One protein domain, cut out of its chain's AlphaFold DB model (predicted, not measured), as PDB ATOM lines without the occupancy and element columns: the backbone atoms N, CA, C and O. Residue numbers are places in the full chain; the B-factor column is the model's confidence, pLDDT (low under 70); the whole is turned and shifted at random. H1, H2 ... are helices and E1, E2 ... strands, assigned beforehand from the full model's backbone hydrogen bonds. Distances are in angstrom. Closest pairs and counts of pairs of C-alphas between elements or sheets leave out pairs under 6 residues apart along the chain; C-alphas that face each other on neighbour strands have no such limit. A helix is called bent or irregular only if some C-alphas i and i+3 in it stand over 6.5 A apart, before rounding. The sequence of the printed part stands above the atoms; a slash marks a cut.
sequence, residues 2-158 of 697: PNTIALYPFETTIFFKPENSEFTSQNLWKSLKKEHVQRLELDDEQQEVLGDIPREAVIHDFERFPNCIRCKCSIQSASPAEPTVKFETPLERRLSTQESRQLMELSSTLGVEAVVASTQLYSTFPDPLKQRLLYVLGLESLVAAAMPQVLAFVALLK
ATOM      1  N   PRO A   2      31.912 -46.829  23.009       41.59
ATOM      2  CA  PRO A   2      30.760 -47.640  22.612       41.59
ATOM      3  C   PRO A   2      29.500 -46.770  22.704       41.59
ATOM      4  O   PRO A   2      29.402 -45.948  23.613       41.59
ATOM      5  N   ASN A   3      28.588 -46.887  21.735       53.06
ATOM      6  CA  ASN A   3      27.339 -46.128  21.737       53.06
ATOM      7  C   ASN A   3      26.617 -46.373  23.066       53.06
ATOM      8  O   ASN A   3      26.252 -47.505  23.363       53.06
ATOM      9  N   THR A   4      26.456 -45.328  23.872       65.38
ATOM     10  CA  THR A   4      25.782 -45.376  25.170       65.38
ATOM     11  C   THR A   4      24.322 -45.775  24.937       65.38
ATOM     12  O   THR A   4      23.594 -45.066  24.247       65.38
ATOM     13  N   ILE A   5      23.907 -46.945  25.430       81.00
ATOM     14  CA  ILE A   5      22.575 -47.510  25.166       81.00
ATOM     15  C   ILE A   5      21.648 -47.183  26.339       81.00
ATOM     16  O   ILE A   5      21.928 -47.575  27.473       81.00
ATOM     17  N   ALA A   6      20.526 -46.514  26.068       87.75
ATOM     18  CA  ALA A   6      19.506 -46.198  27.064       87.75
ATOM     19  C   ALA A   6      18.169 -46.886  26.756       87.75
ATOM     20  O   ALA A   6      17.887 -47.284  25.625       87.75
ATOM     21  N   LEU A   7      17.351 -47.026  27.792       91.12
ATOM     22  CA  LEU A   7      15.964 -47.458  27.733       91.12
ATOM     23  C   LEU A   7      15.074 -46.226  27.587       91.12
ATOM     24  O   LEU A   7      14.969 -45.419  28.514       91.12
ATOM     25  N   TYR A   8      14.432 -46.104  26.430       93.00
ATOM     26  CA  TYR A   8      13.519 -45.016  26.101       93.00
ATOM     27  C   TYR A   8      12.078 -45.529  26.073       93.00
ATOM     28  O   TYR A   8      11.783 -46.440  25.291       93.00
ATOM     29  N   PRO A   9      11.167 -44.963  26.878       94.00
ATOM     30  CA  PRO A   9       9.744 -45.210  26.729       94.00
ATOM     31  C   PRO A   9       9.167 -44.307  25.634       94.00
ATOM     32  O   PRO A   9       9.535 -43.139  25.531       94.00
ATOM     33  N   PHE A  10       8.269 -44.839  24.811       92.56
ATOM     34  CA  PHE A  10       7.603 -44.082  23.750       92.56
ATOM     35  C   PHE A  10       6.209 -44.647  23.471       92.56
ATOM     36  O   PHE A  10       5.943 -45.826  23.709       92.56
ATOM     37  N   GLU A  11       5.325 -43.803  22.946       92.44
ATOM     38  CA  GLU A  11       3.984 -44.198  22.516       92.44
ATOM     39  C   GLU A  11       3.863 -44.005  21.011       92.44
ATOM     40  O   GLU A  11       4.137 -42.921  20.508       92.44
ATOM     41  N   THR A  12       3.460 -45.043  20.286       94.12
ATOM     42  CA  THR A  12       3.316 -44.999  18.825       94.12
ATOM     43  C   THR A  12       1.971 -45.572  18.406       94.12
ATOM     44  O   THR A  12       1.402 -46.411  19.109       94.12
ATOM     45  N   THR A  13       1.446 -45.120  17.271       94.12
ATOM     46  CA  THR A  13       0.176 -45.611  16.731       94.12
ATOM     47  C   THR A  13       0.413 -46.380  15.441       94.12
ATOM     48  O   THR A  13       1.047 -45.872  14.520       94.12
ATOM     49  N   ILE A  14      -0.127 -47.593  15.364       92.81
ATOM     50  CA  ILE A  14      -0.256 -48.334  14.111       92.81
ATOM     51  C   ILE A  14      -1.631 -48.009  13.541       92.81
ATOM     52  O   ILE A  14      -2.652 -48.243  14.191       92.81
ATOM     53  N   PHE A  15      -1.657 -47.452  12.339       93.38
ATOM     54  CA  PHE A  15      -2.878 -47.137  11.613       93.38
ATOM     55  C   PHE A  15      -3.184 -48.255  10.628       93.38
ATOM     56  O   PHE A  15      -2.298 -48.687   9.892       93.38
ATOM     57  N   PHE A  16      -4.437 -48.694  10.584       91.56
ATOM     58  CA  PHE A  16      -4.918 -49.594   9.546       91.56
ATOM     59  C   PHE A  16      -5.420 -48.782   8.360       91.56
ATOM     60  O   PHE A  16      -6.042 -47.719   8.522       91.56
ATOM     61  N   LYS A  17      -5.138 -49.285   7.159       91.25
ATOM     62  CA  LYS A  17      -5.680 -48.712   5.938       91.25
ATOM     63  C   LYS A  17      -7.207 -48.853   5.973       91.25
ATOM     64  O   LYS A  17      -7.710 -49.959   6.154       91.25
ATOM     65  N   PRO A  18      -7.956 -47.755   5.821       88.88
ATOM     66  CA  PRO A  18      -9.402 -47.798   5.917       88.88
ATOM     67  C   PRO A  18     -10.006 -48.337   4.618       88.88
ATOM     68  O   PRO A  18      -9.618 -47.926   3.527       88.88
ATOM     69  N   GLU A  19     -11.013 -49.201   4.731       82.44
ATOM     70  CA  GLU A  19     -11.738 -49.724   3.563       82.44
ATOM     71  C   GLU A  19     -12.674 -48.674   2.936       82.44
ATOM     72  O   GLU A  19     -12.883 -48.653   1.727       82.44
ATOM     73  N   ASN A  20     -13.214 -47.762   3.757       79.69
ATOM     74  CA  ASN A  20     -14.264 -46.805   3.378       79.69
ATOM     75  C   ASN A  20     -13.784 -45.337   3.342       79.69
ATOM     76  O   ASN A  20     -14.508 -44.422   3.751       79.69
ATOM     77  N   SER A  21     -12.559 -45.086   2.875       88.06
ATOM     78  CA  SER A  21     -12.052 -43.724   2.636       88.06
ATOM     79  C   SER A  21     -12.446 -43.182   1.263       88.06
ATOM     80  O   SER A  21     -12.504 -43.915   0.280       88.06
ATOM     81  N   GLU A  22     -12.647 -41.868   1.175       91.44
ATOM     82  CA  GLU A  22     -12.867 -41.173  -0.098       91.44
ATOM     83  C   GLU A  22     -11.556 -40.984  -0.885       91.44
ATOM     84  O   GLU A  22     -11.589 -40.916  -2.112       91.44
ATOM     85  N   PHE A  23     -10.412 -40.902  -0.195       93.38
ATOM     86  CA  PHE A  23      -9.080 -40.781  -0.796       93.38
ATOM     87  C   PHE A  23      -7.996 -41.350   0.134       93.38
ATOM     88  O   PHE A  23      -8.075 -41.175   1.349       93.38
ATOM     89  N   THR A  24      -6.965 -41.961  -0.455       92.62
ATOM     90  CA  THR A  24      -5.712 -42.385   0.199       92.62
ATOM     91  C   THR A  24      -4.555 -42.110  -0.756       92.62
ATOM     92  O   THR A  24      -4.664 -42.492  -1.926       92.62
ATOM     93  N   SER A  25      -3.456 -41.514  -0.294       91.56
ATOM     94  CA  SER A  25      -2.290 -41.251  -1.152       91.56
ATOM     95  C   SER A  25      -1.510 -42.511  -1.538       91.56
ATOM     96  O   SER A  25      -0.880 -42.521  -2.586       91.56
ATOM     97  N   GLN A  26      -1.604 -43.582  -0.751       89.25
ATOM     98  CA  GLN A  26      -0.938 -44.867  -0.998       89.25
ATOM     99  C   GLN A  26       0.595 -44.823  -1.034       89.25
ATOM    100  O   GLN A  26       1.230 -45.656  -1.675       89.25
ATOM    101  N   ASN A  27       1.198 -43.892  -0.297       86.44
ATOM    102  CA  ASN A  27       2.646 -43.695  -0.288       86.44
ATOM    103  C   ASN A  27       3.349 -44.604   0.727       86.44
ATOM    104  O   ASN A  27       4.464 -45.067   0.482       86.44
ATOM    105  N   LEU A  28       2.726 -44.822   1.892       91.25
ATOM    106  CA  LEU A  28       3.405 -45.399   3.062       91.25
ATOM    107  C   LEU A  28       2.792 -46.704   3.588       91.25
ATOM    108  O   LEU A  28       3.372 -47.305   4.496       91.25
ATOM    109  N   TRP A  29       1.653 -47.148   3.045       92.25
ATOM    110  CA  TRP A  29       1.013 -48.397   3.469       92.25
ATOM    111  C   TRP A  29       1.881 -49.603   3.124       92.25
ATOM    112  O   TRP A  29       2.430 -49.710   2.026       92.25
ATOM    113  N   LYS A  30       2.014 -50.516   4.081       89.69
ATOM    114  CA  LYS A  30       2.765 -51.762   3.924       89.69
ATOM    115  C   LYS A  30       1.941 -52.914   4.464       89.69
ATOM    116  O   LYS A  30       1.167 -52.734   5.401       89.69
ATOM    117  N   SER A  31       2.134 -54.106   3.912       86.12
ATOM    118  CA  SER A  31       1.530 -55.317   4.469       86.12
ATOM    119  C   SER A  31       1.951 -55.501   5.926       86.12
ATOM    120  O   SER A  31       3.127 -55.321   6.269       86.12
ATOM    121  N   LEU A  32       0.992 -55.865   6.774       80.44
ATOM    122  CA  LEU A  32       1.227 -56.141   8.182       80.44
ATOM    123  C   LEU A  32       2.309 -57.220   8.338       80.44
ATOM    124  O   LEU A  32       2.232 -58.315   7.779       80.44
ATOM    125  N   LYS A  33       3.363 -56.906   9.096       81.62
ATOM    126  CA  LYS A  33       4.444 -57.865   9.345       81.62
ATOM    127  C   LYS A  33       3.916 -58.991  10.234       81.62
ATOM    128  O   LYS A  33       3.320 -58.717  11.272       81.62
ATOM    129  N   LYS A  34       4.243 -60.250   9.912       78.38
ATOM    130  CA  LYS A  34       3.879 -61.431  10.731       78.38
ATOM    131  C   LYS A  34       4.281 -61.298  12.205       78.38
ATOM    132  O   LYS A  34       3.588 -61.771  13.095       78.38
ATOM    133  N   GLU A  35       5.385 -60.607  12.467       75.81
ATOM    134  CA  GLU A  35       5.846 -60.297  13.823       75.81
ATOM    135  C   GLU A  35       4.861 -59.407  14.592       75.81
ATOM    136  O   GLU A  35       4.659 -59.611  15.784       75.81
ATOM    137  N   HIS A  36       4.227 -58.428  13.939       77.38
ATOM    138  CA  HIS A  36       3.206 -57.586  14.569       77.38
ATOM    139  C   HIS A  36       1.910 -58.355  14.800       77.38
ATOM    140  O   HIS A  36       1.323 -58.191  15.862       77.38
ATOM    141  N   VAL A  37       1.518 -59.238  13.873       78.62
ATOM    142  CA  VAL A  37       0.362 -60.144  14.037       78.62
ATOM    143  C   VAL A  37       0.496 -60.952  15.328       78.62
ATOM    144  O   VAL A  37      -0.421 -60.981  16.142       78.62
ATOM    145  N   GLN A  38       1.676 -61.535  15.557       80.38
ATOM    146  CA  GLN A  38       1.961 -62.313  16.765       80.38
ATOM    147  C   GLN A  38       2.036 -61.442  18.025       80.38
ATOM    148  O   GLN A  38       1.507 -61.816  19.065       80.38
ATOM    149  N   ARG A  39       2.702 -60.284  17.949       82.75
ATOM    150  CA  ARG A  39       2.947 -59.412  19.111       82.75
ATOM    151  C   ARG A  39       1.721 -58.621  19.572       82.75
ATOM    152  O   ARG A  39       1.692 -58.206  20.725       82.75
ATOM    153  N   LEU A  40       0.773 -58.362  18.675       83.19
ATOM    154  CA  LEU A  40      -0.445 -57.591  18.936       83.19
ATOM    155  C   LEU A  40      -1.707 -58.451  18.854       83.19
ATOM    156  O   LEU A  40      -2.794 -57.880  18.878       83.19
ATOM    157  N   GLU A  41      -1.567 -59.777  18.749       81.12
ATOM    158  CA  GLU A  41      -2.666 -60.752  18.673       81.12
ATOM    159  C   GLU A  41      -3.731 -60.342  17.638       81.12
ATOM    160  O   GLU A  41      -4.895 -60.120  17.975       81.12
ATOM    161  N   LEU A  42      -3.302 -60.141  16.389       79.19
ATOM    162  CA  LEU A  42      -4.185 -59.759  15.280       79.19
ATOM    163  C   LEU A  42      -4.613 -61.000  14.490       79.19
ATOM    164  O   LEU A  42      -3.822 -61.921  14.311       79.19
ATOM    165  N   ASP A  43      -5.852 -61.004  13.998       68.50
ATOM    166  CA  ASP A  43      -6.452 -62.175  13.340       68.50
ATOM    167  C   ASP A  43      -6.168 -62.257  11.825       68.50
ATOM    168  O   ASP A  43      -6.379 -63.309  11.222       68.50
ATOM    169  N   ASP A  44      -5.682 -61.179  11.193       65.81
ATOM    170  CA  ASP A  44      -5.610 -61.064   9.729       65.81
ATOM    171  C   ASP A  44      -4.211 -60.654   9.220       65.81
ATOM    172  O   ASP A  44      -3.717 -59.564   9.510       65.81
ATOM    173  N   GLU A  45      -3.561 -61.522   8.430       61.81
ATOM    174  CA  GLU A  45      -2.265 -61.239   7.784       61.81
ATOM    175  C   GLU A  45      -2.397 -60.340   6.531       61.81
ATOM    176  O   GLU A  45      -1.376 -59.899   5.998       61.81
ATOM    177  N   GLN A  46      -3.614 -60.067   6.035       60.66
ATOM    178  CA  GLN A  46      -3.827 -59.355   4.761       60.66
ATOM    179  C   GLN A  46      -4.028 -57.838   4.893       60.66
ATOM    180  O   GLN A  46      -4.115 -57.145   3.878       60.66
ATOM    181  N   GLN A  47      -4.061 -57.294   6.110       77.06
ATOM    182  CA  GLN A  47      -4.277 -55.863   6.317       77.06
ATOM    183  C   GLN A  47      -3.033 -55.027   5.980       77.06
ATOM    184  O   GLN A  47      -1.897 -55.365   6.324       77.06
ATOM    185  N   GLU A  48      -3.253 -53.891   5.320       88.25
ATOM    186  CA  GLU A  48      -2.226 -52.873   5.114       88.25
ATOM    187  C   GLU A  48      -2.192 -51.901   6.299       88.25
ATOM    188  O   GLU A  48      -3.230 -51.418   6.759       88.25
ATOM    189  N   VAL A  49      -0.988 -51.585   6.775       90.88
ATOM    190  CA  VAL A  49      -0.758 -50.721   7.935       90.88
ATOM    191  C   VAL A  49       0.273 -49.633   7.669       90.88
ATOM    192  O   VAL A  49       1.137 -49.754   6.796       90.88
ATOM    193  N   LEU A  50       0.172 -48.561   8.449       91.62
ATOM    194  CA  LEU A  50       1.144 -47.480   8.533       91.62
ATOM    195  C   LEU A  50       1.597 -47.334   9.983       91.62
ATOM    196  O   LEU A  50       0.784 -47.256  10.903       91.62
ATOM    197  N   GLY A  51       2.911 -47.267  10.162       86.50
ATOM    198  CA  GLY A  51       3.561 -47.293  11.466       86.50
ATOM    199  C   GLY A  51       4.276 -48.621  11.678       86.50
ATOM    200  O   GLY A  51       3.842 -49.671  11.206       86.50
ATOM    201  N   ASP A  52       5.419 -48.565  12.349       85.69
ATOM    202  CA  ASP A  52       6.247 -49.734  12.626       85.69
ATOM    203  C   ASP A  52       6.681 -49.693  14.088       85.69
ATOM    204  O   ASP A  52       7.036 -48.640  14.620       85.69
ATOM    205  N   ILE A  53       6.652 -50.852  14.738       86.75
ATOM    206  CA  ILE A  53       7.251 -51.030  16.058       86.75
ATOM    207  C   ILE A  53       8.575 -51.752  15.827       86.75
ATOM    208  O   ILE A  53       8.539 -52.894  15.349       86.75
ATOM    209  N   PRO A  54       9.724 -51.131  16.167       88.75
ATOM    210  CA  PRO A  54      11.028 -51.760  16.019       88.75
ATOM    211  C   PRO A  54      11.067 -53.154  16.652       88.75
ATOM    212  O   PRO A  54      10.403 -53.426  17.663       88.75
ATOM    213  N   ARG A  55      11.859 -54.051  16.066       85.62
ATOM    214  CA  ARG A  55      11.983 -55.437  16.546       85.62
ATOM    215  C   ARG A  55      12.522 -55.498  17.970       85.62
ATOM    216  O   ARG A  55      12.108 -56.345  18.751       85.62
ATOM    217  N   GLU A  56      13.402 -54.567  18.311       87.31
ATOM    218  CA  GLU A  56      14.072 -54.473  19.603       87.31
ATOM    219  C   GLU A  56      13.182 -53.840  20.689       87.31
ATOM    220  O   GLU A  56      13.500 -53.919  21.883       87.31
ATOM    221  N   ALA A  57      12.072 -53.206  20.294       90.00
ATOM    222  CA  ALA A  57      11.130 -52.590  21.216       90.00
ATOM    223  C   ALA A  57      10.247 -53.648  21.891       90.00
ATOM    224  O   ALA A  57       9.808 -54.604  21.258       90.00
ATOM    225  N   VAL A  58       9.929 -53.443  23.166       90.56
ATOM    226  CA  VAL A  58       8.966 -54.241  23.942       90.56
ATOM    227  C   VAL A  58       7.670 -53.455  24.067       90.56
ATOM    228  O   VAL A  58       7.717 -52.260  24.353       90.56
ATOM    229  N   ILE A  59       6.540 -54.126  23.843       91.44
ATOM    230  CA  ILE A  59       5.196 -53.568  24.026       91.44
ATOM    231  C   ILE A  59       4.762 -53.918  25.447       91.44
ATOM    232  O   ILE A  59       4.782 -55.092  25.812       91.44
ATOM    233  N   HIS A  60       4.416 -52.907  26.237       90.50
ATOM    234  CA  HIS A  60       3.957 -53.077  27.621       90.50
ATOM    235  C   HIS A  60       2.437 -53.091  27.720       90.50
ATOM    236  O   HIS A  60       1.880 -53.799  28.550       90.50
ATOM    237  N   ASP A  61       1.780 -52.290  26.884       91.19
ATOM    238  CA  ASP A  61       0.334 -52.095  26.871       91.19
ATOM    239  C   ASP A  61      -0.094 -51.602  25.480       91.19
ATOM    240  O   ASP A  61       0.690 -50.944  24.781       91.19
ATOM    241  N   PHE A  62      -1.323 -51.906  25.070       92.00
ATOM    242  CA  PHE A  62      -1.894 -51.370  23.839       92.00
ATOM    243  C   PHE A  62      -3.415 -51.204  23.925       92.00
ATOM    244  O   PHE A  62      -4.136 -52.022  24.488       92.00
ATOM    245  N   GLU A  63      -3.909 -50.145  23.291       91.19
ATOM    246  CA  GLU A  63      -5.331 -49.824  23.187       91.19
ATOM    247  C   GLU A  63      -5.781 -50.008  21.735       91.19
ATOM    248  O   GLU A  63      -5.212 -49.398  20.822       91.19
ATOM    249  N   ARG A  64      -6.804 -50.844  21.512       89.50
ATOM    250  CA  ARG A  64      -7.384 -51.075  20.181       89.50
ATOM    251  C   ARG A  64      -8.554 -50.124  19.921       89.50
ATOM    252  O   ARG A  64      -9.493 -50.052  20.712       89.50
ATOM    253  N   PHE A  65      -8.517 -49.453  18.776       87.88
ATOM    254  CA  PHE A  65      -9.590 -48.630  18.218       87.88
ATOM    255  C   PHE A  65      -9.990 -49.187  16.841       87.88
ATOM    256  O   PHE A  65      -9.225 -49.958  16.262       87.88
ATOM    257  N   PRO A  66     -11.148 -48.797  16.273       84.88
ATOM    258  CA  PRO A  66     -11.655 -49.398  15.036       84.88
ATOM    259  C   PRO A  66     -10.670 -49.418  13.857       84.88
ATOM    260  O   PRO A  66     -10.639 -50.399  13.129       84.88
ATOM    261  N   ASN A  67      -9.854 -48.369  13.680       88.69
ATOM    262  CA  ASN A  67      -8.876 -48.283  12.584       88.69
ATOM    263  C   ASN A  67      -7.438 -48.009  13.057       88.69
ATOM    264  O   ASN A  67      -6.578 -47.665  12.247       88.69
ATOM    265  N   CYS A  68      -7.133 -48.131  14.350       91.31
ATOM    266  CA  CYS A  68      -5.754 -47.990  14.822       91.31
ATOM    267  C   CYS A  68      -5.508 -48.691  16.159       91.31
ATOM    268  O   CYS A  68      -6.431 -48.939  16.932       91.31
ATOM    269  N   ILE A  69      -4.241 -48.977  16.449       91.88
ATOM    270  CA  ILE A  69      -3.789 -49.486  17.746       91.88
ATOM    271  C   ILE A  69      -2.735 -48.539  18.291       91.88
ATOM    272  O   ILE A  69      -1.719 -48.288  17.640       91.88
ATOM    273  N   ARG A  70      -2.959 -48.032  19.502       92.81
ATOM    274  CA  ARG A  70      -1.965 -47.227  20.215       92.81
ATOM    275  C   ARG A  70      -1.166 -48.135  21.133       92.81
ATOM    276  O   ARG A  70      -1.749 -48.811  21.970       92.81
ATOM    277  N   CYS A  71       0.151 -48.136  20.985       92.62
ATOM    278  CA  CYS A  71       1.052 -49.003  21.737       92.62
ATOM    279  C   CYS A  71       1.932 -48.176  22.672       92.62
ATOM    280  O   CYS A  71       2.565 -47.211  22.234       92.62
ATOM    281  N   LYS A  72       2.021 -48.596  23.937       93.12
ATOM    282  CA  LYS A  72       3.015 -48.112  24.898       93.12
ATOM    283  C   LYS A  72       4.207 -49.053  24.870       93.12
ATOM    284  O   LYS A  72       4.097 -50.237  25.200       93.12
ATOM    285  N   CYS A  73       5.350 -48.524  24.462       92.62
ATOM    286  CA  CYS A  73       6.537 -49.307  24.176       92.62
ATOM    287  C   CYS A  73       7.745 -48.806  24.970       92.62
ATOM    288  O   CYS A  73       7.803 -47.666  25.431       92.62
ATOM    289  N   SER A  74       8.757 -49.660  25.081       92.56
ATOM    290  CA  SER A  74      10.111 -49.255  25.463       92.56
ATOM    291  C   SER A  74      11.125 -49.847  24.500       92.56
ATOM    292  O   SER A  74      10.995 -51.016  24.130       92.56
ATOM    293  N   ILE A  75      12.157 -49.093  24.150       91.69
ATOM    294  CA  ILE A  75      13.256 -49.560  23.303       91.69
ATOM    295  C   ILE A  75      14.593 -49.348  24.001       91.69
ATOM    296  O   ILE A  75      14.785 -48.361  24.708       91.69
ATOM    297  N   GLN A  76      15.506 -50.295  23.806       89.19
ATOM    298  CA  GLN A  76      16.885 -50.194  24.256       89.19
ATOM    299  C   GLN A  76      17.773 -49.837  23.063       89.19
ATOM    300  O   GLN A  76      18.028 -50.685  22.211       89.19
ATOM    301  N   SER A  77      18.215 -48.586  22.977       88.56
ATOM    302  CA  SER A  77      18.908 -48.060  21.793       88.56
ATOM    303  C   SER A  77      19.810 -46.872  22.141       88.56
ATOM    304  O   SER A  77      19.810 -46.378  23.266       88.56
ATOM    305  N   ALA A  78      20.620 -46.416  21.181       85.00
ATOM    306  CA  ALA A  78      21.417 -45.197  21.344       85.00
ATOM    307  C   ALA A  78      20.538 -43.931  21.293       85.00
ATOM    308  O   ALA A  78      20.721 -43.001  22.074       85.00
ATOM    309  N   SER A  79      19.540 -43.926  20.408       83.50
ATOM    310  CA  SER A  79      18.581 -42.835  20.216       83.50
ATOM    311  C   SER A  79      17.143 -43.325  20.408       83.50
ATOM    312  O   SER A  79      16.865 -44.490  20.106       83.50
ATOM    313  N   PRO A  80      16.218 -42.467  20.872       86.31
ATOM    314  CA  PRO A  80      14.812 -42.837  21.001       86.31
ATOM    315  C   PRO A  80      14.195 -43.191  19.642       86.31
ATOM    316  O   PRO A  80      14.608 -42.668  18.606       86.31
ATOM    317  N   ALA A  81      13.204 -44.085  19.656       89.88
ATOM    318  CA  ALA A  81      12.388 -44.368  18.481       89.88
ATOM    319  C   ALA A  81      11.397 -43.221  18.253       89.88
ATOM    320  O   ALA A  81      10.770 -42.739  19.198       89.88
ATOM    321  N   GLU A  82      11.255 -42.799  17.002       90.69
ATOM    322  CA  GLU A  82      10.295 -41.767  16.637       90.69
ATOM    323  C   GLU A  82       8.887 -42.366  16.497       90.69
ATOM    324  O   GLU A  82       8.716 -43.378  15.805       90.69
ATOM    325  N   PRO A  83       7.871 -41.784  17.156       93.62
ATOM    326  CA  PRO A  83       6.529 -42.330  17.114       93.62
ATOM    327  C   PRO A  83       5.814 -41.984  15.809       93.62
ATOM    328  O   PRO A  83       6.030 -40.937  15.197       93.62
ATOM    329  N   THR A  84       4.906 -42.871  15.408       95.69
ATOM    330  CA  THR A  84       3.947 -42.605  14.338       95.69
ATOM    331  C   THR A  84       2.701 -41.956  14.937       95.69
ATOM    332  O   THR A  84       2.102 -42.491  15.878       95.69
ATOM    333  N   VAL A  85       2.318 -40.801  14.397       94.81
ATOM    334  CA  VAL A  85       1.231 -39.948  14.895       94.81
ATOM    335  C   VAL A  85       0.266 -39.572  13.769       94.81
ATOM    336  O   VAL A  85       0.500 -39.877  12.597       94.81
ATOM    337  N   LYS A  86      -0.826 -38.894  14.135       94.69
ATOM    338  CA  LYS A  86      -1.780 -38.303  13.195       94.69
ATOM    339  C   LYS A  86      -1.955 -36.806  13.438       94.69
ATOM    340  O   LYS A  86      -1.940 -36.356  14.582       94.69
ATOM    341  N   PHE A  87      -2.227 -36.081  12.366       94.31
ATOM    342  CA  PHE A  87      -2.847 -34.759  12.362       94.31
ATOM    343  C   PHE A  87      -4.173 -34.850  11.596       94.31
ATOM    344  O   PHE A  87      -4.267 -35.595  10.622       94.31
ATOM    345  N   GLU A  88      -5.210 -34.135  12.031       93.38
ATOM    346  CA  GLU A  88      -6.519 -34.138  11.371       93.38
ATOM    347  C   GLU A  88      -7.075 -32.719  11.221       93.38
ATOM    348  O   GLU A  88      -6.914 -31.881  12.104       93.38
ATOM    349  N   THR A  89      -7.725 -32.450  10.089       93.25
ATOM    350  CA  THR A  89      -8.339 -31.150   9.783       93.25
ATOM    351  C   THR A  89      -9.648 -31.332   9.008       93.25
ATOM    352  O   THR A  89      -9.758 -32.259   8.196       93.25
ATOM    353  N   PRO A  90     -10.678 -30.501   9.248       92.38
ATOM    354  CA  PRO A  90     -11.963 -30.645   8.581       92.38
ATOM    355  C   PRO A  90     -11.924 -30.262   7.106       92.38
ATOM    356  O   PRO A  90     -11.294 -29.283   6.704       92.38
ATOM    357  N   LEU A  91     -12.687 -31.007   6.307       91.81
ATOM    358  CA  LEU A  91     -12.814 -30.801   4.873       91.81
ATOM    359  C   LEU A  91     -14.291 -30.702   4.469       91.81
ATOM    360  O   LEU A  91     -15.066 -31.639   4.629       91.81
ATOM    361  N   GLU A  92     -14.697 -29.562   3.915       87.56
ATOM    362  CA  GLU A  92     -16.117 -29.255   3.666       87.56
ATOM    363  C   GLU A  92     -16.718 -30.069   2.509       87.56
ATOM    364  O   GLU A  92     -17.882 -30.473   2.551       87.56
ATOM    365  N   ARG A  93     -15.912 -30.381   1.488       89.50
ATOM    366  CA  ARG A  93     -16.353 -31.058   0.258       89.50
ATOM    367  C   ARG A  93     -15.446 -32.221  -0.127       89.50
ATOM    368  O   ARG A  93     -14.348 -32.364   0.397       89.50
ATOM    369  N   ARG A  94     -15.917 -33.048  -1.063       91.44
ATOM    370  CA  ARG A  94     -15.074 -34.064  -1.705       91.44
ATOM    371  C   ARG A  94     -14.010 -33.393  -2.568       91.44
ATOM    372  O   ARG A  94     -14.275 -32.360  -3.190       91.44
ATOM    373  N   LEU A  95     -12.835 -34.011  -2.616       92.88
ATOM    374  CA  LEU A  95     -11.767 -33.611  -3.523       92.88
ATOM    375  C   LEU A  95     -12.121 -34.019  -4.955       92.88
ATOM    376  O   LEU A  95     -12.630 -35.115  -5.199       92.88
ATOM    377  N   SER A  96     -11.833 -33.143  -5.908       94.00
ATOM    378  CA  SER A  96     -11.818 -33.487  -7.327       94.00
ATOM    379  C   SER A  96     -10.626 -34.392  -7.655       94.00
ATOM    380  O   SER A  96      -9.683 -34.537  -6.872       94.00
ATOM    381  N   THR A  97     -10.624 -34.982  -8.851       93.38
ATOM    382  CA  THR A  97      -9.506 -35.813  -9.322       93.38
ATOM    383  C   THR A  97      -8.188 -35.036  -9.381       93.38
ATOM    384  O   THR A  97      -7.141 -35.598  -9.073       93.38
ATOM    385  N   GLN A  98      -8.217 -33.751  -9.749       93.88
ATOM    386  CA  GLN A  98      -7.014 -32.916  -9.805       93.88
ATOM    387  C   GLN A  98      -6.488 -32.593  -8.402       93.88
ATOM    388  O   GLN A  98      -5.302 -32.776  -8.146       93.88
ATOM    389  N   GLU A  99      -7.366 -32.191  -7.485       94.31
ATOM    390  CA  GLU A  99      -6.997 -31.891  -6.092       94.31
ATOM    391  C   GLU A  99      -6.475 -33.139  -5.371       94.31
ATOM    392  O   GLU A  99      -5.518 -33.063  -4.607       94.31
ATOM    393  N   SER A 100      -7.047 -34.307  -5.674       94.25
ATOM    394  CA  SER A 100      -6.562 -35.597  -5.171       94.25
ATOM    395  C   SER A 100      -5.137 -35.896  -5.653       94.25
ATOM    396  O   SER A 100      -4.311 -36.361  -4.873       94.25
ATOM    397  N   ARG A 101      -4.812 -35.593  -6.920       94.31
ATOM    398  CA  ARG A 101      -3.440 -35.735  -7.447       94.31
ATOM    399  C   ARG A 101      -2.468 -34.762  -6.782       94.31
ATOM    400  O   ARG A 101      -1.372 -35.172  -6.428       94.31
ATOM    401  N   GLN A 102      -2.875 -33.512  -6.568       94.56
ATOM    402  CA  GLN A 102      -2.046 -32.520  -5.874       94.56
ATOM    403  C   GLN A 102      -1.766 -32.930  -4.425       94.56
ATOM    404  O   GLN A 102      -0.633 -32.838  -3.966       94.56
ATOM    405  N   LEU A 103      -2.777 -33.437  -3.712       94.94
ATOM    406  CA  LEU A 103      -2.602 -33.951  -2.354       94.94
ATOM    407  C   LEU A 103      -1.696 -35.193  -2.324       94.94
ATOM    408  O   LEU A 103      -0.891 -35.347  -1.405       94.94
ATOM    409  N   MET A 104      -1.788 -36.067  -3.330       94.69
ATOM    410  CA  MET A 104      -0.886 -37.214  -3.494       94.69
ATOM    411  C   MET A 104       0.571 -36.769  -3.706       94.69
ATOM    412  O   MET A 104       1.470 -37.286  -3.049       94.69
ATOM    413  N   GLU A 105       0.812 -35.771  -4.555       94.62
ATOM    414  CA  GLU A 105       2.150 -35.207  -4.785       94.62
ATOM    415  C   GLU A 105       2.707 -34.514  -3.531       94.62
ATOM    416  O   GLU A 105       3.860 -34.738  -3.150       94.62
ATOM    417  N   LEU A 106       1.872 -33.729  -2.842       93.62
ATOM    418  CA  LEU A 106       2.228 -33.050  -1.596       93.62
ATOM    419  C   LEU A 106       2.611 -34.056  -0.502       93.62
ATOM    420  O   LEU A 106       3.667 -33.936   0.114       93.62
ATOM    421  N   SER A 107       1.775 -35.074  -0.292       95.31
ATOM    422  CA  SER A 107       2.030 -36.135   0.691       95.31
ATOM    423  C   SER A 107       3.296 -36.931   0.364       95.31
ATOM    424  O   SER A 107       4.102 -37.180   1.261       95.31
ATOM    425  N   SER A 108       3.543 -37.238  -0.915       94.31
ATOM    426  CA  SER A 108       4.775 -37.905  -1.351       94.31
ATOM    427  C   SER A 108       6.017 -37.042  -1.114       94.31
ATOM    428  O   SER A 108       7.047 -37.568  -0.700       94.31
ATOM    429  N   THR A 109       5.935 -35.733  -1.367       92.75
ATOM    430  CA  THR A 109       7.058 -34.795  -1.184       92.75
ATOM    431  C   THR A 109       7.413 -34.627   0.291       92.75
ATOM    432  O   THR A 109       8.585 -34.543   0.647       92.75
ATOM    433  N   LEU A 110       6.398 -34.607   1.153       91.12
ATOM    434  CA  LEU A 110       6.550 -34.434   2.597       91.12
ATOM    435  C   LEU A 110       6.838 -35.743   3.345       91.12
ATOM    436  O   LEU A 110       7.093 -35.711   4.546       91.12
ATOM    437  N   GLY A 111       6.789 -36.891   2.664       93.69
ATOM    438  CA  GLY A 111       7.015 -38.196   3.286       93.69
ATOM    439  C   GLY A 111       5.930 -38.582   4.296       93.69
ATOM    440  O   GLY A 111       6.226 -39.231   5.299       93.69
ATOM    441  N   VAL A 112       4.684 -38.177   4.046       95.69
ATOM    442  CA  VAL A 112       3.512 -38.470   4.888       95.69
ATOM    443  C   VAL A 112       2.427 -39.175   4.072       95.69
ATOM    444  O   VAL A 112       2.450 -39.183   2.841       95.69
ATOM    445  N   GLU A 113       1.455 -39.772   4.751       96.62
ATOM    446  CA  GLU A 113       0.269 -40.355   4.126       96.62
ATOM    447  C   GLU A 113      -0.943 -39.460   4.371       96.62
ATOM    448  O   GLU A 113      -1.200 -39.042   5.501       96.62
ATOM    449  N   ALA A 114      -1.701 -39.181   3.315       96.38
ATOM    450  CA  ALA A 114      -2.927 -38.402   3.374       96.38
ATOM    451  C   ALA A 114      -4.152 -39.302   3.164       96.38
ATOM    452  O   ALA A 114      -4.245 -40.022   2.169       96.38
ATOM    453  N   VAL A 115      -5.122 -39.218   4.075       95.44
ATOM    454  CA  VAL A 115      -6.381 -39.979   4.015       95.44
ATOM    455  C   VAL A 115      -7.561 -39.031   4.167       95.44
ATOM    456  O   VAL A 115      -7.608 -38.255   5.116       95.44
ATOM    457  N   VAL A 116      -8.555 -39.114   3.283       94.62
ATOM    458  CA  VAL A 116      -9.814 -38.364   3.416       94.62
ATOM    459  C   VAL A 116     -10.954 -39.329   3.680       94.62
ATOM    460  O   VAL A 116     -11.146 -40.294   2.939       94.62
ATOM    461  N   ALA A 117     -11.751 -39.041   4.703       92.12
ATOM    462  CA  ALA A 117     -12.915 -39.843   5.044       92.12
ATOM    463  C   ALA A 117     -14.118 -38.973   5.391       92.12
ATOM    464  O   ALA A 117     -13.985 -37.890   5.953       92.12
ATOM    465  N   SER A 118     -15.310 -39.469   5.057       87.44
ATOM    466  CA  SER A 118     -16.591 -38.807   5.344       87.44
ATOM    467  C   SER A 118     -17.054 -38.958   6.798       87.44
ATOM    468  O   SER A 118     -18.012 -38.307   7.213       87.44
ATOM    469  N   THR A 119     -16.389 -39.830   7.554       84.62
ATOM    470  CA  THR A 119     -16.633 -40.112   8.969       84.62
ATOM    471  C   THR A 119     -15.301 -40.183   9.704       84.62
ATOM    472  O   THR A 119     -14.243 -40.318   9.083       84.62
ATOM    473  N   GLN A 120     -15.345 -40.082  11.028       85.00
ATOM    474  CA  GLN A 120     -14.148 -40.112  11.850       85.00
ATOM    475  C   GLN A 120     -13.563 -41.538  11.902       85.00
ATOM    476  O   GLN A 120     -14.216 -42.454  12.394       85.00
ATOM    477  N   LEU A 121     -12.341 -41.735  11.397       84.81
ATOM    478  CA  LEU A 121     -11.711 -43.064  11.299       84.81
ATOM    479  C   LEU A 121     -10.829 -43.410  12.500       84.81
ATOM    480  O   LEU A 121     -10.904 -44.517  13.029       84.81
ATOM    481  N   TYR A 122      -9.980 -42.471  12.918       86.19
ATOM    482  CA  TYR A 122      -8.885 -42.725  13.862       86.19
ATOM    483  C   TYR A 122      -9.107 -42.074  15.231       86.19
ATOM    484  O   TYR A 122      -8.145 -41.682  15.892       86.19
ATOM    485  N   SER A 123     -10.358 -41.849  15.635       74.19
ATOM    486  CA  SER A 123     -10.662 -41.172  16.901       74.19
ATOM    487  C   SER A 123     -10.517 -42.075  18.111       74.19
ATOM    488  O   SER A 123     -10.803 -43.268  18.057       74.19
ATOM    489  N   THR A 124     -10.145 -41.461  19.228       68.38
ATOM    490  CA  THR A 124     -10.133 -42.089  20.549       68.38
ATOM    491  C   THR A 124     -11.507 -42.053  21.216       68.38
ATOM    492  O   THR A 124     -11.755 -42.827  22.134       68.38
ATOM    493  N   PHE A 125     -12.399 -41.169  20.752       64.00
ATOM    494  CA  PHE A 125     -13.763 -41.015  21.252       64.00
ATOM    495  C   PHE A 125     -14.757 -41.010  20.085       64.00
ATOM    496  O   PHE A 125     -14.500 -40.345  19.080       64.00
ATOM    497  N   PRO A 126     -15.891 -41.716  20.190       57.56
ATOM    498  CA  PRO A 126     -16.936 -41.635  19.182       57.56
ATOM    499  C   PRO A 126     -17.604 -40.251  19.243       57.56
ATOM    500  O   PRO A 126     -18.367 -39.974  20.167       57.56
ATOM    501  N   ASP A 127     -17.315 -39.379  18.275       58.78
ATOM    502  CA  ASP A 127     -18.077 -38.146  18.063       58.78
ATOM    503  C   ASP A 127     -19.312 -38.462  17.188       58.78
ATOM    504  O   ASP A 127     -19.171 -39.075  16.124       58.78
ATOM    505  N   PRO A 128     -20.539 -38.096  17.604       56.00
ATOM    506  CA  PRO A 128     -21.748 -38.300  16.804       56.00
ATOM    507  C   PRO A 128     -21.822 -37.456  15.516       56.00
ATOM    508  O   PRO A 128     -22.711 -37.695  14.689       56.00
ATOM    509  N   LEU A 129     -20.943 -36.468  15.310       60.91
ATOM    510  CA  LEU A 129     -20.982 -35.599  14.130       60.91
ATOM    511  C   LEU A 129     -20.334 -36.255  12.896       60.91
ATOM    512  O   LEU A 129     -19.139 -36.540  12.852       60.91
ATOM    513  N   LYS A 130     -21.123 -36.429  11.824       70.25
ATOM    514  CA  LYS A 130     -20.623 -36.800  10.487       70.25
ATOM    515  C   LYS A 130     -19.888 -35.616   9.848       70.25
ATOM    516  O   LYS A 130     -20.453 -34.910   9.014       70.25
ATOM    517  N   GLN A 131     -18.644 -35.391  10.252       82.88
ATOM    518  CA  GLN A 131     -17.759 -34.412   9.630       82.88
ATOM    519  C   GLN A 131     -16.714 -35.123   8.767       82.88
ATOM    520  O   GLN A 131     -16.085 -36.087   9.202       82.88
ATOM    521  N   ARG A 132     -16.526 -34.645   7.530       91.12
ATOM    522  CA  ARG A 132     -15.454 -35.125   6.653       91.12
ATOM    523  C   ARG A 132     -14.120 -34.554   7.128       91.12
ATOM    524  O   ARG A 132     -14.011 -33.353   7.381       91.12
ATOM    525  N   LEU A 133     -13.115 -35.416   7.217       92.62
ATOM    526  CA  LEU A 133     -11.795 -35.096   7.750       92.62
ATOM    527  C   LEU A 133     -10.703 -35.509   6.761       92.62
ATOM    528  O   LEU A 133     -10.808 -36.542   6.094       92.62
ATOM    529  N   LEU A 134      -9.658 -34.689   6.696       95.19
ATOM    530  CA  LEU A 134      -8.368 -35.011   6.104       95.19
ATOM    531  C   LEU A 134      -7.403 -35.370   7.234       95.19
ATOM    532  O   LEU A 134      -7.158 -34.559   8.126       95.19
ATOM    533  N   TYR A 135      -6.853 -36.575   7.173       95.19
ATOM    534  CA  TYR A 135      -5.827 -37.087   8.065       95.19
ATOM    535  C   TYR A 135      -4.464 -37.039   7.387       95.19
ATOM    536  O   TYR A 135      -4.340 -37.411   6.221       95.19
ATOM    537  N   VAL A 136      -3.449 -36.643   8.146       96.38
ATOM    538  CA  VAL A 136      -2.033 -36.727   7.785       96.38
ATOM    539  C   VAL A 136      -1.368 -37.668   8.779       96.38
ATOM    540  O   VAL A 136      -1.383 -37.404   9.983       96.38
ATOM    541  N   LEU A 137      -0.835 -38.780   8.288       96.56
ATOM    542  CA  LEU A 137      -0.275 -39.867   9.087       96.56
ATOM    543  C   LEU A 137       1.212 -40.035   8.763       96.56
ATOM    544  O   LEU A 137       1.611 -39.948   7.601       96.56
ATOM    545  N   GLY A 138       2.037 -40.307   9.771       95.75
ATOM    546  CA  GLY A 138       3.473 -40.497   9.568       95.75
ATOM    547  C   GLY A 138       4.286 -40.364  10.848       95.75
ATOM    548  O   GLY A 138       3.734 -40.363  11.948       95.75
ATOM    549  N   LEU A 139       5.606 -40.251  10.692       94.38
ATOM    550  CA  LEU A 139       6.519 -39.931  11.790       94.38
ATOM    551  C   LEU A 139       6.234 -38.524  12.334       94.38
ATOM    552  O   LEU A 139       5.892 -37.622  11.571       94.38
ATOM    553  N   GLU A 140       6.375 -38.338  13.644       92.44
ATOM    554  CA  GLU A 140       6.014 -37.096  14.340       92.44
ATOM    555  C   GLU A 140       6.657 -35.832  13.749       92.44
ATOM    556  O   GLU A 140       5.958 -34.840  13.534       92.44
ATOM    557  N   SER A 141       7.956 -35.867  13.442       90.75
ATOM    558  CA  SER A 141       8.669 -34.740  12.827       90.75
ATOM    559  C   SER A 141       8.122 -34.393  11.443       90.75
ATOM    560  O   SER A 141       7.875 -33.221  11.157       90.75
ATOM    561  N   LEU A 142       7.864 -35.406  10.611       92.81
ATOM    562  CA  LEU A 142       7.355 -35.234   9.250       92.81
ATOM    563  C   LEU A 142       5.914 -34.722   9.247       92.81
ATOM    564  O   LEU A 142       5.587 -33.815   8.484       92.81
ATOM    565  N   VAL A 143       5.057 -35.239  10.133       93.69
ATOM    566  CA  VAL A 143       3.675 -34.750  10.283       93.69
ATOM    567  C   VAL A 143       3.668 -33.292  10.751       93.69
ATOM    568  O   VAL A 143       2.933 -32.478  10.190       93.69
ATOM    569  N   ALA A 144       4.516 -32.934  11.721       91.12
ATOM    570  CA  ALA A 144       4.645 -31.553  12.186       91.12
ATOM    571  C   ALA A 144       5.169 -30.609  11.088       91.12
ATOM    572  O   ALA A 144       4.660 -29.498  10.937       91.12
ATOM    573  N   ALA A 145       6.141 -31.049  10.283       90.25
ATOM    574  CA  ALA A 145       6.649 -30.283   9.144       90.25
ATOM    575  C   ALA A 145       5.611 -30.137   8.015       90.25
ATOM    576  O   ALA A 145       5.556 -29.093   7.361       90.25
ATOM    577  N   ALA A 146       4.766 -31.154   7.811       92.38
ATOM    578  CA  ALA A 146       3.715 -31.167   6.799       92.38
ATOM    579  C   ALA A 146       2.502 -30.295   7.162       92.38
ATOM    580  O   ALA A 146       1.835 -29.766   6.267       92.38
ATOM    581  N   MET A 147       2.210 -30.132   8.457       93.62
ATOM    582  CA  MET A 147       0.991 -29.477   8.942       93.62
ATOM    583  C   MET A 147       0.737 -28.089   8.317       93.62
ATOM    584  O   MET A 147      -0.372 -27.888   7.809       93.62
ATOM    585  N   PRO A 148       1.703 -27.144   8.267       93.25
ATOM    586  CA  PRO A 148       1.458 -25.826   7.682       93.25
ATOM    587  C   PRO A 148       1.065 -25.883   6.200       93.25
ATOM    588  O   PRO A 148       0.138 -25.190   5.778       93.25
ATOM    589  N   GLN A 149       1.717 -26.752   5.422       93.44
ATOM    590  CA  GLN A 149       1.447 -26.906   3.989       93.44
ATOM    591  C   GLN A 149       0.085 -27.555   3.728       93.44
ATOM    592  O   GLN A 149      -0.628 -27.162   2.805       93.44
ATOM    593  N   VAL A 150      -0.310 -28.517   4.563       94.69
ATOM    594  CA  VAL A 150      -1.626 -29.158   4.466       94.69
ATOM    595  C   VAL A 150      -2.742 -28.176   4.824       94.69
ATOM    596  O   VAL A 150      -3.757 -28.129   4.131       94.69
ATOM    597  N   LEU A 151      -2.556 -27.345   5.852       95.25
ATOM    598  CA  LEU A 151      -3.508 -26.283   6.195       95.25
ATOM    599  C   LEU A 151      -3.630 -25.236   5.076       95.25
ATOM    600  O   LEU A 151      -4.743 -24.848   4.718       95.25
ATOM    601  N   ALA A 152      -2.508 -24.844   4.469       94.81
ATOM    602  CA  ALA A 152      -2.482 -23.991   3.283       94.81
ATOM    603  C   ALA A 152      -3.236 -24.623   2.097       94.81
ATOM    604  O   ALA A 152      -4.072 -23.968   1.472       94.81
ATOM    605  N   PHE A 153      -3.016 -25.911   1.821       95.00
ATOM    606  CA  PHE A 153      -3.749 -26.645   0.788       95.00
ATOM    607  C   PHE A 153      -5.260 -26.646   1.056       95.00
ATOM    608  O   PHE A 153      -6.045 -26.307   0.171       95.00
ATOM    609  N   VAL A 154      -5.684 -26.944   2.288       95.00
ATOM    610  CA  VAL A 154      -7.105 -26.913   2.672       95.00
ATOM    611  C   VAL A 154      -7.706 -25.519   2.481       95.00
ATOM    612  O   VAL A 154      -8.846 -25.408   2.034       95.00
ATOM    613  N   ALA A 155      -6.960 -24.450   2.758       94.62
ATOM    614  CA  ALA A 155      -7.438 -23.094   2.516       94.62
ATOM    615  C   ALA A 155      -7.627 -22.771   1.024       94.62
ATOM    616  O   ALA A 155      -8.642 -22.165   0.667       94.62
ATOM    617  N   LEU A 156      -6.724 -23.232   0.151       94.19
ATOM    618  CA  LEU A 156      -6.889 -23.109  -1.305       94.19
ATOM    619  C   LEU A 156      -8.165 -23.811  -1.789       94.19
ATOM    620  O   LEU A 156      -8.893 -23.268  -2.620       94.19
ATOM    621  N   LEU A 157      -8.498 -24.980  -1.228       93.06
ATOM    622  CA  LEU A 157      -9.732 -25.703  -1.572       93.06
ATOM    623  C   LEU A 157     -11.010 -24.937  -1.215       93.06
ATOM    624  O   LEU A 157     -12.049 -25.166  -1.848       93.06
ATOM    625  N   LYS A 158     -10.932 -24.044  -0.219       91.31
ATOM    626  CA  LYS A 158     -12.005 -23.124   0.186       91.31
ATOM    627  C   LYS A 158     -12.048 -21.843  -0.656       91.31
ATOM    628  O   LYS A 158     -12.844 -20.960  -0.363       91.31
TER     629      LYS A 158
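What this domain is: This is residues 2 to 158 of the 697 residues of the protein "KLTH0E06050p" of Lachancea thermotolerans (strain ATCC 56472 / CBS 6340 / NRRL Y-8284) (UniProt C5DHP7). Two antiparallel sheets lie partly face to face as a loose sandwich: a strongly twisted, curled sheet of four strands, E2 E1 E4 E3, and a smaller sheet, E5 E7 E6, whose other face is covered by the helices H2 and H3. Residues 17 to 33 run from the end of E1 past the edge strand E6 and back to E2, and the short helix H1 sits near the edge strand E3, far from H2 and H3. The printed part has 157 residues with three named helices and seven named strands, in the order E1 H1 E2 E3 E4 E5 H2 E6 E7 H3; the class is mixed, helices and strands. The whole is compact, with a radius of gyration of the C-alphas of 16.5 A, and spans 52 by 36 by 26 A.

Where its parts are: Find C-alpha 6 at (19.506, -46.198, 27.064); from there E1 runs 30.2 A to residue 16, with a bend of 51 degrees at residue 9. Go on to H1 at residues 34 to 39 and E2 at residues 48 to 50. E3, residues 58 to 65, covers 20.2 A and bends by 62 degrees at residue 61. E4, residues 68 to 77, covers 25.6 A and bends by 56 degrees at residue 72. E5 is residues 84 to 90, 20.7 A long. H2 starts at C-alpha 97, (-9.506, -35.813, -9.322), and runs 20.0 A to residue 110. E6 is residues 113 to 117, and E7 is residues 133 to 139, 19.4 A long. H3, residues 140 to 157, is 25.1 A long and ends at (-9.732, -25.703, -1.572); it is irregular, but only just, with C-alphas 145 and 148 7.0 A apart, and has a kink of 38 degrees near residue 148.

How they stand to each other: Start at E1, whose residues 6 to 15 pair antiparallel with E4; look for N 8 and O 75, 2.9 A apart. Its pairing is staggered: residues 15 to 16 pair with E2, where N 15 and O 50 are 2.8 A apart. E4 also forms a hairpin with E3, with N 60 and O 72 2.9 A apart. Residues 30 to 31 pair antiparallel with residues 48 to 49 of E2, and residues 23 to 24 with residues 115 to 116 of E6. The sandwich, two sheets face to face, has facing parts 11.0 A centre to centre and best planes 39 degrees apart. Between the sheets, the closest C-alphas of E1 and E5 are those of Thr 12 and Thr 84, 5.1 A apart. In the second sheet the inner strand E7 is antiparallel to E5, with N 87 and O 136 2.9 A apart, and to E6, with which it forms a hairpin, N 115 and O 135 being 2.9 A apart. E5, H2 and E6 make a split strand-helix-strand unit, two strands running the same way with E7 between them, and its crossover is right-handed. H2 and H3 are on the same face of this sheet, making two layers, helices over one face. H3 is over E5 and E7 at a height of 8.7 A over the sheet, along the strands at 17 degrees to E7 on the local plane; its closest C-alpha pair with E5 is Glu 140 and Val 85, 5.6 A. H2, at a height of 7.2 A, is only just over none of the strands. H2 and H3 only just touch, with 3 pairs of C-alphas within 8 A, the closest Leu 110 and Ala 146 at 6.0 A, at a shallow tilt of 26 degrees, opposite ways. H1 is not on either sheet; C-alphas of Arg 39 and Ile 59 of E3 are 8.0 A apart. In H1 and H2 every O i to N i+4 pair is within hydrogen-bond range; in H3 12 of 14 are.

The domain as a whole: The two C-alphas farthest apart are those of Pro 2 and Arg 93, 54.7 A. The printed part has no cut. The links E1 to H1 and E6 to E7 are long. Mean pLDDT of the printed part is 87.7; look for values under 70 at residues 2 to 4, 43 to 46 and 124 to 129.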